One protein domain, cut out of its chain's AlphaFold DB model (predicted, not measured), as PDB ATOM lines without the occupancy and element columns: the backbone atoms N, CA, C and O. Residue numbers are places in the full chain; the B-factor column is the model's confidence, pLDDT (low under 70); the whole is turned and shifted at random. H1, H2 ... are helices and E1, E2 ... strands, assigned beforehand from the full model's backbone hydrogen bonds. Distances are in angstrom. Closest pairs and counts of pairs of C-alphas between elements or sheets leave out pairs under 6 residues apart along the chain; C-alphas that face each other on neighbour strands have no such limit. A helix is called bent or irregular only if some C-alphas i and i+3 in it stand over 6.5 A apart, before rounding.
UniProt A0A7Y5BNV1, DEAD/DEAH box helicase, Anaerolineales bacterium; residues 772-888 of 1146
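AT A GLANCE: This is residues 772 to 888 of the 1146 residues of the protein "DEAD/DEAH box helicase" of Anaerolineales bacterium (UniProt A0A7Y5BNV1). Two helical hairpins, H1 with H2 and H3 with H4, meet steeply through H1, and an antiparallel ribbon, E1 with E2, packs on H4 through E2. The 117 printed residues include four named helices and two strands, ordered H1, H2, E1, H3, H4, E2. The domain is mostly helix and compact, radius of gyration of the C-alphas 14.5 A, spans 44 by 35 by 22 A.

IN THESE COORDINATES: H1, residues 772 to 789, begins at C-alpha 772 (-1.745, -39.625, -39.026) and measures 26.0 A. H2 is 791 to 807, 24.9 A, irregular: C-alphas 792 and 795 are 7.2 A apart. E1 is 812 to 817, 15.2 A; H3 823 to 842, 29.2 A; H4 847 to 872, 38.2 A. E2, 881 to 887, 16.0 A, ends at C-alpha 887 (-2.373, -30.365, -35.677).

HOW THE PARTS SIT: H1, the hub, touches H2 at a shallow tilt of 10 degrees, opposite ways, closest C-alphas Ala 787 and Phe 793, 4.8 A. Residues 778 to 782 of H1 alone touch H4, at a steep 53 degrees, closest C-alphas Ser 782 and Leu 853, 6.1 A. H3 and H4 touch at a shallow 16 degrees, closest C-alphas Ala 830 and Ala 857, 4.3 A. N 814 and O 885 of E1 and E2 are within hydrogen-bond range, 2.8 A. Every O i to N i+4 pair is within range in H1, H3 and H4, and 9 of 13 in H2.

THE WHOLE: The C-alphas of Gly 844 and Lys 876, the two farthest apart, are 46.6 A apart. The printed part has no cut and no long link. pLDDT is under 70 at residues 818 to 821, 844 to 850 and 870 to 881.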
ATOM      1  N   GLN A 772      -3.067 -40.051 -39.482       90.88
ATOM      2  CA  GLN A 772      -1.745 -39.625 -39.026       90.88
ATOM      3  C   GLN A 772      -0.834 -39.284 -40.213       90.88
ATOM      4  O   GLN A 772      -0.134 -38.270 -40.190       90.88
ATOM      5  N   GLU A 773      -0.843 -40.119 -41.253       89.25
ATOM      6  CA  GLU A 773      -0.026 -39.960 -42.452       89.25
ATOM      7  C   GLU A 773      -0.433 -38.717 -43.241       89.25
ATOM      8  O   GLU A 773       0.426 -37.939 -43.659       89.25
ATOM      9  N   LEU A 774      -1.740 -38.503 -43.405       86.75
ATOM     10  CA  LEU A 774      -2.280 -37.333 -44.084       86.75
ATOM     11  C   LEU A 774      -1.892 -36.041 -43.349       86.75
ATOM     12  O   LEU A 774      -1.408 -35.097 -43.981       86.75
ATOM     13  N   ASP A 775      -2.054 -36.004 -42.020       86.12
ATOM     14  CA  ASP A 775      -1.671 -34.849 -41.195       86.12
ATOM     15  C   ASP A 775      -0.163 -34.579 -41.277       86.12
ATOM     16  O   ASP A 775       0.262 -33.444 -41.523       86.12
ATOM     17  N   TYR A 776       0.651 -35.633 -41.159       90.69
ATOM     18  CA  TYR A 776       2.104 -35.540 -41.238       90.69
ATOM     19  C   TYR A 776       2.585 -35.042 -42.601       90.69
ATOM     20  O   TYR A 776       3.360 -34.087 -42.657       90.69
ATOM     21  N   LYS A 777       2.120 -35.648 -43.703       88.00
ATOM     22  CA  LYS A 777       2.520 -35.266 -45.067       88.00
ATOM     23  C   LYS A 777       2.145 -33.825 -45.374       88.00
ATOM     24  O   LYS A 777       2.952 -33.094 -45.942       88.00
ATOM     25  N   ARG A 778       0.951 -33.394 -44.960       84.69
ATOM     26  CA  ARG A 778       0.488 -32.014 -45.129       84.69
ATOM     27  C   ARG A 778       1.405 -31.017 -44.415       84.69
ATOM     28  O   ARG A 778       1.837 -30.035 -45.017       84.69
ATOM     29  N   MET A 779       1.718 -31.283 -43.148       88.81
ATOM     30  CA  MET A 779       2.570 -30.428 -42.321       88.81
ATOM     31  C   MET A 779       4.033 -30.432 -42.792       88.81
ATOM     32  O   MET A 779       4.626 -29.362 -42.936       88.81
ATOM     33  N   GLU A 780       4.600 -31.601 -43.105       88.88
ATOM     34  CA  GLU A 780       5.964 -31.735 -43.632       88.88
ATOM     35  C   GLU A 780       6.118 -31.021 -44.973       88.88
ATOM     36  O   GLU A 780       7.085 -30.282 -45.138       88.88
ATOM     37  N   TYR A 781       5.148 -31.163 -45.884       85.31
ATOM     38  CA  TYR A 781       5.158 -30.486 -47.179       85.31
ATOM     39  C   TYR A 781       5.159 -28.962 -47.022       85.31
ATOM     40  O   TYR A 781       6.063 -28.296 -47.520       85.31
ATOM     41  N   SER A 782       4.196 -28.403 -46.278       82.88
ATOM     42  CA  SER A 782       4.089 -26.945 -46.105       82.88
ATOM     43  C   SER A 782       5.324 -26.336 -45.433       82.88
ATOM     44  O   SER A 782       5.807 -25.286 -45.856       82.88
ATOM     45  N   LEU A 783       5.869 -27.000 -44.408       85.62
ATOM     46  CA  LEU A 783       7.070 -26.526 -43.720       85.62
ATOM     47  C   LEU A 783       8.342 -26.702 -44.556       85.62
ATOM     48  O   LEU A 783       9.225 -25.846 -44.486       85.62
ATOM     49  N   ARG A 784       8.438 -27.768 -45.361       85.38
ATOM     50  CA  ARG A 784       9.567 -27.978 -46.271       85.38
ATOM     51  C   ARG A 784       9.608 -26.906 -47.350       85.38
ATOM     52  O   ARG A 784      10.672 -26.335 -47.572       85.38
ATOM     53  N   GLU A 785       8.474 -26.599 -47.976       81.38
ATOM     54  CA  GLU A 785       8.414 -25.537 -48.985       81.38
ATOM     55  C   GLU A 785       8.762 -24.176 -48.374       81.38
ATOM     56  O   GLU A 785       9.559 -23.430 -48.942       81.38
ATOM     57  N   LEU A 786       8.285 -23.887 -47.159       79.56
ATOM     58  CA  LEU A 786       8.685 -22.681 -46.431       79.56
ATOM     59  C   LEU A 786      10.207 -22.628 -46.185       79.56
ATOM     60  O   LEU A 786      10.835 -21.592 -46.410       79.56
ATOM     61  N   ALA A 787      10.811 -23.736 -45.751       79.94
ATOM     62  CA  ALA A 787      12.251 -23.826 -45.518       79.94
ATOM     63  C   ALA A 787      13.076 -23.716 -46.814       79.94
ATOM     64  O   ALA A 787      14.171 -23.155 -46.785       79.94
ATOM     65  N   ARG A 788      12.544 -24.208 -47.943       78.75
ATOM     66  CA  ARG A 788      13.164 -24.106 -49.271       78.75
ATOM     67  C   ARG A 788      13.252 -22.660 -49.745       78.75
ATOM     68  O   ARG A 788      14.276 -22.258 -50.284       78.75
ATOM     69  N   GLN A 789      12.191 -21.886 -49.521       74.88
ATOM     70  CA  GLN A 789      12.156 -20.468 -49.882       74.88
ATOM     71  C   GLN A 789      12.991 -19.617 -48.921       74.88
ATOM     72  O   GLN A 789      13.628 -18.650 -49.332       74.88
ATOM     73  N   GLN A 790      12.983 -19.956 -47.628       73.12
ATOM     74  CA  GLN A 790      13.640 -19.172 -46.587       73.12
ATOM     75  C   GLN A 790      14.373 -20.077 -45.575       73.12
ATOM     76  O   GLN A 790      13.748 -20.614 -44.652       73.12
ATOM     77  N   PRO A 791      15.721 -20.172 -45.635       71.25
ATOM     78  CA  PRO A 791      16.512 -21.063 -44.774       71.25
ATOM     79  C   PRO A 791      16.352 -20.829 -43.262       71.25
ATOM     80  O   PRO A 791      16.645 -21.713 -42.460       71.25
ATOM     81  N   ARG A 792      15.866 -19.652 -42.837       72.25
ATOM     82  CA  ARG A 792      15.590 -19.358 -41.417       72.25
ATOM     83  C   ARG A 792      14.506 -20.259 -40.810       72.25
ATOM     84  O   ARG A 792      14.489 -20.414 -39.592       72.25
ATOM     85  N   PHE A 793      13.644 -20.875 -41.622       77.31
ATOM     86  CA  PHE A 793      12.614 -21.812 -41.155       77.31
ATOM     87  C   PHE A 793      13.087 -23.270 -41.098       77.31
ATOM     88  O   PHE A 793      12.323 -24.140 -40.682       77.31
ATOM     89  N   LEU A 794      14.352 -23.548 -41.437       76.50
ATOM     90  CA  LEU A 794      14.905 -24.902 -41.434       76.50
ATOM     91  C   LEU A 794      14.770 -25.592 -40.071       76.50
ATOM     92  O   LEU A 794      14.346 -26.742 -39.993       76.50
ATOM     93  N   SER A 795      15.074 -24.870 -38.989       74.75
ATOM     94  CA  SER A 795      14.934 -25.391 -37.625       74.75
ATOM     95  C   SER A 795      13.490 -25.765 -37.294       74.75
ATOM     96  O   SER A 795      13.264 -26.766 -36.618       74.75
ATOM     97  N   VAL A 796      12.519 -24.967 -37.750       81.44
ATOM     98  CA  VAL A 796      11.092 -25.202 -37.489       81.44
ATOM     99  C   VAL A 796      10.649 -26.464 -38.223       81.44
ATOM    100  O   VAL A 796      10.077 -27.358 -37.605       81.44
ATOM    101  N   TRP A 797      10.984 -26.582 -39.508       86.31
ATOM    102  CA  TRP A 797      10.692 -27.776 -40.298       86.31
ATOM    103  C   TRP A 797      11.300 -29.043 -39.681       86.31
ATOM    104  O   TRP A 797      10.564 -29.976 -39.371       86.31
ATOM    105  N   LEU A 798      12.610 -29.057 -39.402       82.94
ATOM    106  CA  LEU A 798      13.281 -30.222 -38.808       82.94
ATOM    107  C   LEU A 798      12.662 -30.621 -37.461       82.94
ATOM    108  O   LEU A 798      12.403 -31.799 -37.223       82.94
ATOM    109  N   GLN A 799      12.391 -29.655 -36.579       82.81
ATOM    110  CA  GLN A 799      11.829 -29.931 -35.258       82.81
ATOM    111  C   GLN A 799      10.450 -30.600 -35.345       82.81
ATOM    112  O   GLN A 799      10.186 -31.561 -34.620       82.81
ATOM    113  N   TRP A 800       9.569 -30.102 -36.215       87.75
ATOM    114  CA  TRP A 800       8.213 -30.629 -36.362       87.75
ATOM    115  C   TRP A 800       8.174 -31.932 -37.157       87.75
ATOM    116  O   TRP A 800       7.533 -32.886 -36.723       87.75
ATOM    117  N   SER A 801       8.917 -32.028 -38.258       88.62
ATOM    118  CA  SER A 801       8.940 -33.228 -39.096       88.62
ATOM    119  C   SER A 801       9.630 -34.428 -38.441       88.62
ATOM    120  O   SER A 801       9.333 -35.559 -38.822       88.62
ATOM    121  N   LEU A 802      10.514 -34.211 -37.460       87.19
ATOM    122  CA  LEU A 802      11.097 -35.283 -36.641       87.19
ATOM    123  C   LEU A 802      10.268 -35.596 -35.385       87.19
ATOM    124  O   LEU A 802      10.310 -36.721 -34.907       87.19
ATOM    125  N   GLY A 803       9.545 -34.620 -34.824       85.75
ATOM    126  CA  GLY A 803       8.819 -34.797 -33.560       85.75
ATOM    127  C   GLY A 803       7.372 -35.269 -33.716       85.75
ATOM    128  O   GLY A 803       6.937 -36.161 -32.988       85.75
ATOM    129  N   ARG A 804       6.634 -34.700 -34.680       89.38
ATOM    130  CA  ARG A 804       5.185 -34.901 -34.831       89.38
ATOM    131  C   ARG A 804       4.747 -36.360 -34.998       89.38
ATOM    132  O   ARG A 804       3.728 -36.708 -34.406       89.38
ATOM    133  N   PRO A 805       5.466 -37.236 -35.733       89.94
ATOM    134  CA  PRO A 805       5.066 -38.638 -35.846       89.94
ATOM    135  C   PRO A 805       4.839 -39.315 -34.490       89.94
ATOM    136  O   PRO A 805       3.902 -40.092 -34.351       89.94
ATOM    137  N   ASN A 806       5.647 -38.975 -33.481       90.12
ATOM    138  CA  ASN A 806       5.592 -39.582 -32.152       90.12
ATOM    139  C   ASN A 806       4.694 -38.812 -31.160       90.12
ATOM    140  O   ASN A 806       4.421 -39.333 -30.083       90.12
ATOM    141  N   SER A 807       4.235 -37.597 -31.494       90.50
ATOM    142  CA  SER A 807       3.342 -36.769 -30.657       90.50
ATOM    143  C   SER A 807       1.903 -36.682 -31.181       90.50
ATOM    144  O   SER A 807       1.094 -35.925 -30.644       90.50
ATOM    145  N   ALA A 808       1.562 -37.451 -32.221       90.38
ATOM    146  CA  ALA A 808       0.271 -37.377 -32.906       90.38
ATOM    147  C   ALA A 808      -0.947 -37.681 -32.008       90.38
ATOM    148  O   ALA A 808      -2.046 -37.245 -32.328       90.38
ATOM    149  N   PHE A 809      -0.755 -38.359 -30.871       90.56
ATOM    150  CA  PHE A 809      -1.802 -38.684 -29.892       90.56
ATOM    151  C   PHE A 809      -2.395 -37.457 -29.174       90.56
ATOM    152  O   PHE A 809      -3.442 -37.566 -28.538       90.56
ATOM    153  N   ARG A 810      -1.735 -36.290 -29.239       89.12
ATOM    154  CA  ARG A 810      -2.226 -35.036 -28.650       89.12
ATOM    155  C   ARG A 810      -2.339 -33.925 -29.685       89.12
ATOM    156  O   ARG A 810      -1.676 -33.935 -30.726       89.12
ATOM    157  N   GLU A 811      -3.182 -32.950 -29.368       89.00
ATOM    158  CA  GLU A 811      -3.286 -31.724 -30.146       89.00
ATOM    159  C   GLU A 811      -2.013 -30.901 -29.962       89.00
ATOM    160  O   GLU A 811      -1.541 -30.693 -28.844       89.00
ATOM    161  N   GLU A 812      -1.450 -30.435 -31.071       88.38
ATOM    162  CA  GLU A 812      -0.303 -29.537 -31.069       88.38
ATOM    163  C   GLU A 812      -0.542 -28.398 -32.056       88.38
ATOM    164  O   GLU A 812      -1.366 -28.476 -32.968       88.38
ATOM    165  N   GLU A 813       0.193 -27.309 -31.881       86.31
ATOM    166  CA  GLU A 813       0.103 -26.159 -32.765       86.31
ATOM    167  C   GLU A 813       1.505 -25.747 -33.198       86.31
ATOM    168  O   GLU A 813       2.400 -25.542 -32.375       86.31
ATOM    169  N   VAL A 814       1.704 -25.646 -34.512       84.94
ATOM    170  CA  VAL A 814       2.917 -25.082 -35.096       84.94
ATOM    171  C   VAL A 814       2.900 -23.593 -34.816       84.94
ATOM    172  O   VAL A 814       2.074 -22.875 -35.367       84.94
ATOM    173  N   VAL A 815       3.809 -23.137 -33.962       81.25
ATOM    174  CA  VAL A 815       3.919 -21.733 -33.561       81.25
ATOM    175  C   VAL A 815       5.185 -21.117 -34.148       81.25
ATOM    176  O   VAL A 815       6.256 -21.731 -34.139       81.25
ATOM    177  N   LEU A 816       5.062 -19.885 -34.643       73.75
ATOM    178  CA  LEU A 816       6.184 -19.035 -35.027       73.75
ATOM    179  C   LEU A 816       6.454 -17.993 -33.944       73.75
ATOM    180  O   LEU A 816       5.604 -17.160 -33.633       73.75
ATOM    181  N   HIS A 817       7.680 -18.001 -33.429       72.88
ATOM    182  CA  HIS A 817       8.169 -16.976 -32.514       72.88
ATOM    183  C   HIS A 817       8.596 -15.733 -33.312       72.88
ATOM    184  O   HIS A 817       9.690 -15.688 -33.885       72.88
ATOM    185  N   LEU A 818       7.737 -14.708 -33.353       66.94
ATOM    186  CA  LEU A 818       7.932 -13.515 -34.194       66.94
ATOM    187  C   LEU A 818       9.122 -12.637 -33.769       66.94
ATOM    188  O   LEU A 818       9.650 -11.883 -34.582       66.94
ATOM    189  N   LYS A 819       9.607 -12.783 -32.531       64.19
ATOM    190  CA  LYS A 819      10.707 -11.998 -31.937       64.19
ATOM    191  C   LYS A 819      11.980 -11.917 -32.797       64.19
ATOM    192  O   LYS A 819      12.717 -10.940 -32.709       64.19
ATOM    193  N   ASN A 820      12.246 -12.943 -33.611       56.06
ATOM    194  CA  ASN A 820      13.489 -13.093 -34.380       56.06
ATOM    195  C   ASN A 820      13.290 -13.044 -35.911       56.06
ATOM    196  O   ASN A 820      14.241 -13.296 -36.665       56.06
ATOM    197  N   LEU A 821      12.074 -12.749 -36.388       65.44
ATOM    198  CA  LEU A 821      11.716 -12.785 -37.808       65.44
ATOM    199  C   LEU A 821      11.300 -11.387 -38.293       65.44
ATOM    200  O   LEU A 821      10.338 -10.831 -37.770       65.44
ATOM    201  N   PRO A 822      12.007 -10.794 -39.272       73.12
ATOM    202  CA  PRO A 822      11.635  -9.485 -39.785       73.12
ATOM    203  C   PRO A 822      10.372  -9.601 -40.671       73.12
ATOM    204  O   PRO A 822      10.240 -10.589 -41.401       73.12
ATOM    205  N   PRO A 823       9.434  -8.635 -40.622       76.81
ATOM    206  CA  PRO A 823       8.126  -8.780 -41.273       76.81
ATOM    207  C   PRO A 823       8.182  -8.937 -42.793       76.81
ATOM    208  O   PRO A 823       7.420  -9.714 -43.362       76.81
ATOM    209  N   ASN A 824       9.135  -8.267 -43.442       77.62
ATOM    210  CA  ASN A 824       9.373  -8.396 -44.879       77.62
ATOM    211  C   ASN A 824       9.648  -9.851 -45.289       77.62
ATOM    212  O   ASN A 824       9.097 -10.321 -46.276       77.62
ATOM    213  N   LEU A 825      10.405 -10.601 -44.483       76.44
ATOM    214  CA  LEU A 825      10.690 -12.016 -44.727       76.44
ATOM    215  C   LEU A 825       9.424 -12.883 -44.674       76.44
ATOM    216  O   LEU A 825       9.291 -13.832 -45.442       76.44
ATOM    217  N   LEU A 826       8.503 -12.571 -43.756       77.81
ATOM    218  CA  LEU A 826       7.221 -13.268 -43.631       77.81
ATOM    219  C   LEU A 826       6.320 -12.971 -44.837       77.81
ATOM    220  O   LEU A 826       5.702 -13.888 -45.375       77.81
ATOM    221  N   ALA A 827       6.295 -11.717 -45.293       80.56
ATOM    222  CA  ALA A 827       5.559 -11.309 -46.487       80.56
ATOM    223  C   ALA A 827       6.134 -11.945 -47.767       80.56
ATOM    224  O   ALA A 827       5.380 -12.422 -48.616       80.56
ATOM    225  N   ASP A 828       7.461 -12.006 -47.899       79.50
ATOM    226  CA  ASP A 828       8.151 -12.660 -49.018       79.50
ATOM    227  C   ASP A 828       7.854 -14.159 -49.058       79.50
ATOM    228  O   ASP A 828       7.487 -14.696 -50.104       79.50
ATOM    229  N   ALA A 829       7.941 -14.828 -47.904       79.12
ATOM    230  CA  ALA A 829       7.603 -16.239 -47.780       79.12
ATOM    231  C   ALA A 829       6.133 -16.514 -48.131       79.12
ATOM    232  O   ALA A 829       5.847 -17.463 -48.859       79.12
ATOM    233  N   ALA A 830       5.202 -15.674 -47.665       83.50
ATOM    234  CA  ALA A 830       3.787 -15.794 -48.004       83.50
ATOM    235  C   ALA A 830       3.556 -15.687 -49.521       83.50
ATOM    236  O   ALA A 830       2.882 -16.537 -50.100       83.50
ATOM    237  N   ARG A 831       4.166 -14.692 -50.180       83.44
ATOM    238  CA  ARG A 831       4.081 -14.515 -51.639       83.44
ATOM    239  C   ARG A 831       4.618 -15.726 -52.396       83.44
ATOM    240  O   ARG A 831       3.930 -16.230 -53.277       83.44
ATOM    241  N   ALA A 832       5.794 -16.224 -52.017       80.88
ATOM    242  CA  ALA A 832       6.400 -17.390 -52.654       80.88
ATOM    243  C   ALA A 832       5.518 -18.645 -52.539       80.88
ATOM    244  O   ALA A 832       5.377 -19.396 -53.504       80.88
ATOM    245  N   LEU A 833       4.878 -18.860 -51.385       81.81
ATOM    246  CA  LEU A 833       3.963 -19.987 -51.194       81.81
ATOM    247  C   LEU A 833       2.658 -19.841 -51.988       81.81
ATOM    248  O   LEU A 833       2.161 -20.847 -52.489       81.81
ATOM    249  N   PHE A 834       2.121 -18.625 -52.154       83.44
ATOM    250  CA  PHE A 834       0.989 -18.395 -53.063       83.44
ATOM    251  C   PHE A 834       1.351 -18.740 -54.512       83.44
ATOM    252  O   PHE A 834       0.566 -19.394 -55.195       83.44
ATOM    253  N   THR A 835       2.547 -18.358 -54.971       83.19
ATOM    254  CA  THR A 835       3.037 -18.719 -56.310       83.19
ATOM    255  C   THR A 835       3.189 -20.230 -56.465       83.19
ATOM    256  O   THR A 835       2.744 -20.784 -57.468       83.19
ATOM    257  N   GLN A 836       3.749 -20.917 -55.464       80.25
ATOM    258  CA  GLN A 836       3.884 -22.375 -55.499       80.25
ATOM    259  C   GLN A 836       2.519 -23.079 -55.527       80.25
ATOM    260  O   GLN A 836       2.343 -24.032 -56.278       80.25
ATOM    261  N   ALA A 837       1.536 -22.590 -54.764       81.50
ATOM    262  CA  ALA A 837       0.178 -23.131 -54.786       81.50
ATOM    263  C   ALA A 837      -0.474 -23.010 -56.178       81.50
ATOM    264  O   ALA A 837      -1.135 -23.945 -56.627       81.50
ATOM    265  N   ASP A 838      -0.263 -21.887 -56.873       80.19
ATOM    266  CA  ASP A 838      -0.747 -21.671 -58.244       80.19
ATOM    267  C   ASP A 838      -0.030 -22.581 -59.263       80.19
ATOM    268  O   ASP A 838      -0.655 -23.137 -60.165       80.19
ATOM    269  N   GLU A 839       1.278 -22.810 -59.102       79.94
ATOM    270  CA  GLU A 839       2.006 -23.789 -59.920       79.94
ATOM    271  C   GLU A 839       1.520 -25.228 -59.710       79.94
ATOM    272  O   GLU A 839       1.378 -25.968 -60.686       79.94
ATOM    273  N   ASP A 840       1.276 -25.628 -58.462       75.44
ATOM    274  CA  ASP A 840       0.792 -26.967 -58.119       75.44
ATOM    275  C   ASP A 840      -0.608 -27.207 -58.717       75.44
ATOM    276  O   ASP A 840      -0.873 -28.273 -59.281       75.44
ATOM    277  N   LEU A 841      -1.478 -26.186 -58.698       74.62
ATOM    278  CA  LEU A 841      -2.785 -26.209 -59.369       74.62
ATOM    279  C   LEU A 841      -2.650 -26.394 -60.888       74.62
ATOM    280  O   LEU A 841      -3.391 -27.179 -61.481       74.62
ATOM    281  N   LYS A 842      -1.682 -25.722 -61.523       76.69
ATOM    282  CA  LYS A 842      -1.423 -25.835 -62.972       76.69
ATOM    283  C   LYS A 842      -0.814 -27.179 -63.375       76.69
ATOM    284  O   LYS A 842      -1.056 -27.641 -64.486       76.69
ATOM    285  N   LYS A 843      -0.021 -27.809 -62.502       70.50
ATOM    286  CA  LYS A 843       0.646 -29.101 -62.760       70.50
ATOM    287  C   LYS A 843      -0.265 -30.316 -62.547       70.50
ATOM    288  O   LYS A 843       0.178 -31.437 -62.784       70.50
ATOM    289  N   GLY A 844      -1.510 -30.119 -62.102       61.41
ATOM    290  CA  GLY A 844      -2.438 -31.213 -61.794       61.41
ATOM    291  C   GLY A 844      -1.987 -32.077 -60.612       61.41
ATOM    292  O   GLY A 844      -2.482 -33.188 -60.436       61.41
ATOM    293  N   THR A 845      -1.032 -31.596 -59.813       55.34
ATOM    294  CA  THR A 845      -0.631 -32.231 -58.557       55.34
ATOM    295  C   THR A 845      -1.738 -32.020 -57.527       55.34
ATOM    296  O   THR A 845      -2.174 -30.888 -57.351       55.34
ATOM    297  N   ASP A 846      -2.205 -33.106 -56.901       55.00
ATOM    298  CA  ASP A 846      -3.216 -33.183 -55.831       55.00
ATOM    299  C   ASP A 846      -3.766 -31.830 -55.319       55.00
ATOM    300  O   ASP A 846      -3.139 -31.148 -54.509       55.00
ATOM    301  N   ALA A 847      -5.006 -31.483 -55.691       51.00
ATOM    302  CA  ALA A 847      -5.730 -30.291 -55.213       51.00
ATOM    303  C   ALA A 847      -5.683 -30.019 -53.674       51.00
ATOM    304  O   ALA A 847      -5.750 -28.846 -53.267       51.00
ATOM    305  N   PRO A 848      -5.538 -31.031 -52.784       54.28
ATOM    306  CA  PRO A 848      -5.314 -30.825 -51.348       54.28
ATOM    307  C   PRO A 848      -4.015 -30.086 -50.966       54.28
ATOM    308  O   PRO A 848      -4.009 -29.374 -49.953       54.28
ATOM    309  N   SER A 849      -2.922 -30.220 -51.730       64.75
ATOM    310  CA  SER A 849      -1.629 -29.592 -51.398       64.75
ATOM    311  C   SER A 849      -1.668 -28.078 -51.625       64.75
ATOM    312  O   SER A 849      -1.332 -27.314 -50.717       64.75
ATOM    313  N   ALA A 850      -2.194 -27.633 -52.769       69.69
ATOM    314  CA  ALA A 850      -2.329 -26.218 -53.110       69.69
ATOM    315  C   ALA A 850      -3.274 -25.473 -52.153       69.69
ATOM    316  O   ALA A 850      -2.952 -24.393 -51.661       69.69
ATOM    317  N   THR A 851      -4.410 -26.083 -51.800       73.81
ATOM    318  CA  THR A 851      -5.358 -25.513 -50.823       73.81
ATOM    319  C   THR A 851      -4.705 -25.313 -49.451       73.81
ATOM    320  O   THR A 851      -4.955 -24.315 -48.766       73.81
ATOM    321  N   THR A 852      -3.854 -26.256 -49.041       73.69
ATOM    322  CA  THR A 852      -3.096 -26.166 -47.787       73.69
ATOM    323  C   THR A 852      -2.070 -25.036 -47.848       73.69
ATOM    324  O   THR A 852      -2.038 -24.207 -46.936       73.69
ATOM    325  N   LEU A 853      -1.283 -24.957 -48.927       78.62
ATOM    326  CA  LEU A 853      -0.294 -23.897 -49.125       78.62
ATOM    327  C   LEU A 853      -0.935 -22.503 -49.105       78.62
ATOM    328  O   LEU A 853      -0.426 -21.616 -48.426       78.62
ATOM    329  N   THR A 854      -2.095 -22.318 -49.741       80.81
ATOM    330  CA  THR A 854      -2.839 -21.045 -49.740       80.81
ATOM    331  C   THR A 854      -3.300 -20.631 -48.340       80.81
ATOM    332  O   THR A 854      -3.172 -19.463 -47.956       80.81
ATOM    333  N   LYS A 855      -3.805 -21.575 -47.530       80.56
ATOM    334  CA  LYS A 855      -4.178 -21.302 -46.127       80.56
ATOM    335  C   LYS A 855      -2.960 -20.895 -45.298       80.56
ATOM    336  O   LYS A 855      -3.032 -19.951 -44.515       80.56
ATOM    337  N   PHE A 856      -1.843 -21.584 -45.502       77.94
ATOM    338  CA  PHE A 856      -0.588 -21.342 -44.798       77.94
ATOM    339  C   PHE A 856       0.037 -19.989 -45.172       77.94
ATOM    340  O   PHE A 856       0.413 -19.209 -44.297       77.94
ATOM    341  N   ALA A 857       0.050 -19.659 -46.466       81.81
ATOM    342  CA  ALA A 857       0.488 -18.371 -46.994       81.81
ATOM    343  C   ALA A 857      -0.350 -17.209 -46.434       81.81
ATOM    344  O   ALA A 857       0.203 -16.198 -46.003       81.81
ATOM    345  N   THR A 858      -1.671 -17.383 -46.335       84.44
ATOM    346  CA  THR A 858      -2.570 -16.398 -45.705       84.44
ATOM    347  C   THR A 858      -2.214 -16.149 -44.235       84.44
ATOM    348  O   THR A 858      -2.197 -14.999 -43.790       84.44
ATOM    349  N   GLN A 859      -1.898 -17.199 -43.466       82.19
ATOM    350  CA  GLN A 859      -1.488 -17.032 -42.068       82.19
ATOM    351  C   GLN A 859      -0.137 -16.320 -41.936       82.19
ATOM    352  O   GLN A 859      -0.006 -15.438 -41.089       82.19
ATOM    353  N   LEU A 860       0.835 -16.622 -42.802       80.94
ATOM    354  CA  LEU A 860       2.117 -15.906 -42.839       80.94
ATOM    355  C   LEU A 860       1.957 -14.431 -43.223       80.94
ATOM    356  O   LEU A 860       2.597 -13.576 -42.616       80.94
ATOM    357  N   ALA A 861       1.071 -14.112 -44.170       83.75
ATOM    358  CA  ALA A 861       0.772 -12.729 -44.541       83.75
ATOM    359  C   ALA A 861       0.161 -11.951 -43.363       83.75
ATOM    360  O   ALA A 861       0.583 -10.836 -43.061       83.75
ATOM    361  N   LYS A 862      -0.769 -12.575 -42.628       83.12
ATOM    362  CA  LYS A 862      -1.324 -12.006 -41.392       83.12
ATOM    363  C   LYS A 862      -0.243 -11.814 -40.319       83.12
ATOM    364  O   LYS A 862      -0.265 -10.814 -39.606       83.12
ATOM    365  N   ALA A 863       0.709 -12.742 -40.217       77.31
ATOM    366  CA  ALA A 863       1.842 -12.635 -39.299       77.31
ATOM    367  C   ALA A 863       2.751 -11.452 -39.637       77.31
ATOM    368  O   ALA A 863       3.156 -10.716 -38.737       77.31
ATOM    369  N   ALA A 864       3.031 -11.251 -40.926       79.19
ATOM    370  CA  ALA A 864       3.793 -10.108 -41.413       79.19
ATOM    371  C   ALA A 864       3.106  -8.790 -41.028       79.19
ATOM    372  O   ALA A 864       3.733  -7.940 -40.401       79.19
ATOM    373  N   GLN A 865       1.802  -8.669 -41.294       81.12
ATOM    374  CA  GLN A 865       1.027  -7.471 -40.963       81.12
ATOM    375  C   GLN A 865       1.040  -7.169 -39.456       81.12
ATOM    376  O   GLN A 865       1.320  -6.045 -39.047       81.12
ATOM    377  N   LEU A 866       0.798  -8.176 -38.609       75.38
ATOM    378  CA  LEU A 866       0.825  -8.006 -37.151       75.38
ATOM    379  C   LEU A 866       2.215  -7.607 -36.638       75.38
ATOM    380  O   LEU A 866       2.327  -6.788 -35.724       75.38
ATOM    381  N   ALA A 867       3.278  -8.162 -37.225       72.50
ATOM    382  CA  ALA A 867       4.647  -7.803 -36.879       72.50
ATOM    383  C   ALA A 867       4.987  -6.356 -37.297       72.50
ATOM    384  O   ALA A 867       5.626  -5.639 -36.525       72.50
ATOM    385  N   GLU A 868       4.519  -5.891 -38.463       75.81
ATOM    386  CA  GLU A 868       4.652  -4.491 -38.910       75.81
ATOM    387  C   GLU A 868       3.874  -3.514 -38.016       75.81
ATOM    388  O   GLU A 868       4.402  -2.480 -37.592       75.81
ATOM    389  N   GLU A 869       2.634  -3.852 -37.661       72.69
ATOM    390  CA  GLU A 869       1.811  -3.061 -36.741       72.69
ATOM    391  C   GLU A 869       2.445  -2.958 -35.344       72.69
ATOM    392  O   GLU A 869       2.400  -1.902 -34.708       72.69
ATOM    393  N   ALA A 870       3.078  -4.026 -34.856       66.88
ATOM    394  CA  ALA A 870       3.776  -4.004 -33.575       66.88
ATOM    395  C   ALA A 870       5.063  -3.154 -33.614       66.88
ATOM    396  O   ALA A 870       5.340  -2.411 -32.667       66.88
ATOM    397  N   LEU A 871       5.814  -3.207 -34.724       66.50
ATOM    398  CA  LEU A 871       7.009  -2.384 -34.962       66.50
ATOM    399  C   LEU A 871       6.675  -0.889 -35.039       66.50
ATOM    400  O   LEU A 871       7.357  -0.070 -34.419       66.50
ATOM    401  N   SER A 872       5.605  -0.532 -35.753       65.06
ATOM    402  CA  SER A 872       5.157   0.861 -35.904       65.06
ATOM    403  C   SER A 872       4.682   1.491 -34.587       65.06
ATOM    404  O   SER A 872       4.921   2.675 -34.352       65.06
ATOM    405  N   LYS A 873       4.090   0.705 -33.674       63.25
ATOM    406  CA  LYS A 873       3.568   1.189 -32.380       63.25
ATOM    407  C   LYS A 873       4.623   1.352 -31.270       63.25
ATOM    408  O   LYS A 873       4.259   1.744 -30.165       63.25
ATOM    409  N   ARG A 874       5.916   1.065 -31.517       52.47
ATOM    410  CA  ARG A 874       7.008   1.079 -30.503       52.47
ATOM    411  C   ARG A 874       6.671   0.318 -29.203       52.47
ATOM    412  O   ARG A 874       7.216   0.621 -28.140       52.47
ATOM    413  N   SER A 875       5.787  -0.677 -29.263       47.75
ATOM    414  CA  SER A 875       5.439  -1.491 -28.097       47.75
ATOM    415  C   SER A 875       6.603  -2.421 -27.747       47.75
ATOM    416  O   SER A 875       7.085  -3.167 -28.592       47.75
ATOM    417  N   LYS A 876       7.029  -2.437 -26.475       46.97
ATOM    418  CA  LYS A 876       8.042  -3.374 -25.933       46.97
ATOM    419  C   LYS A 876       7.594  -4.850 -25.936       46.97
ATOM    420  O   LYS A 876       8.328  -5.705 -25.447       46.97
ATOM    421  N   VAL A 877       6.414  -5.158 -26.472       45.06
ATOM    422  CA  VAL A 877       5.831  -6.501 -26.518       45.06
ATOM    423  C   VAL A 877       5.781  -6.967 -27.973       45.06
ATOM    424  O   VAL A 877       4.806  -6.729 -28.674       45.06
ATOM    425  N   VAL A 878       6.842  -7.639 -28.417       50.75
ATOM    426  CA  VAL A 878       6.770  -8.604 -29.527       50.75
ATOM    427  C   VAL A 878       7.344  -9.925 -29.014       50.75
ATOM    428  O   VAL A 878       8.338 -10.442 -29.512       50.75
ATOM    429  N   ASP A 879       6.754 -10.425 -27.930       52.47
ATOM    430  CA  ASP A 879       6.852 -11.836 -27.523       52.47
ATOM    431  C   ASP A 879       5.509 -12.502 -27.855       52.47
ATOM    432  O   ASP A 879       4.865 -13.132 -27.022       52.47
ATOM    433  N   THR A 880       5.018 -12.243 -29.070       61.50
ATOM    434  CA  THR A 880       3.749 -12.793 -29.538       61.50
ATOM    435  C   THR A 880       4.045 -14.029 -30.366       61.50
ATOM    436  O   THR A 880       4.628 -13.954 -31.451       61.50
ATOM    437  N   ASP A 881       3.642 -15.163 -29.821       69.19
ATOM    438  CA  ASP A 881       3.636 -16.452 -30.488       69.19
ATOM    439  C   ASP A 881       2.465 -16.490 -31.468       69.19
ATOM    440  O   ASP A 881       1.316 -16.270 -31.079       69.19
ATOM    441  N   MET A 882       2.751 -16.720 -32.754       72.38
ATOM    442  CA  MET A 882       1.707 -16.796 -33.772       72.38
ATOM    443  C   MET A 882       1.449 -18.243 -34.190       72.38
ATOM    444  O   MET A 882       2.374 -18.904 -34.674       72.38
ATOM    445  N   PRO A 883       0.203 -18.729 -34.067       76.88
ATOM    446  CA  PRO A 883      -0.162 -20.040 -34.571       76.88
ATOM    447  C   PRO A 883      -0.152 -20.038 -36.100       76.88
ATOM    448  O   PRO A 883      -0.700 -19.136 -36.734       76.88
ATOM    449  N   LEU A 884       0.495 -21.049 -36.669       77.69
ATOM    450  CA  LEU A 884       0.714 -21.233 -38.102       77.69
ATOM    451  C   LEU A 884      -0.052 -22.449 -38.652       77.69
ATOM    452  O   LEU A 884      -0.475 -22.473 -39.808       77.69
ATOM    453  N   MET A 885      -0.215 -23.495 -37.840       83.31
ATOM    454  CA  MET A 885      -0.989 -24.680 -38.208       83.31
ATOM    455  C   MET A 885      -1.429 -25.428 -36.955       83.31
ATOM    456  O   MET A 885      -0.601 -25.751 -36.107       83.31
ATOM    457  N   LYS A 886      -2.722 -25.748 -36.865       84.75
ATOM    458  CA  LYS A 886      -3.248 -26.662 -35.849       84.75
ATOM    459  C   LYS A 886      -3.099 -28.100 -36.321       84.75
ATOM    460  O   LYS A 886      -3.471 -28.411 -37.452       84.75
ATOM    461  N   LEU A 887      -2.587 -28.947 -35.443       87.81
ATOM    462  CA  LEU A 887      -2.373 -30.365 -35.677       87.81
ATOM    463  C   LEU A 887      -3.266 -31.143 -34.694       87.81
ATOM    464  O   LEU A 887      -2.967 -31.174 -33.499       87.81
ATOM    465  N   PRO A 888      -4.395 -31.712 -35.154       87.50
ATOM    466  CA  PRO A 888      -5.362 -32.366 -34.274       87.50
ATOM    467  C   PRO A 888      -4.797 -33.652 -33.658       87.50
ATOM    468  O   PRO A 888      -3.905 -34.280 -34.225       87.50
TER     469      PRO A 888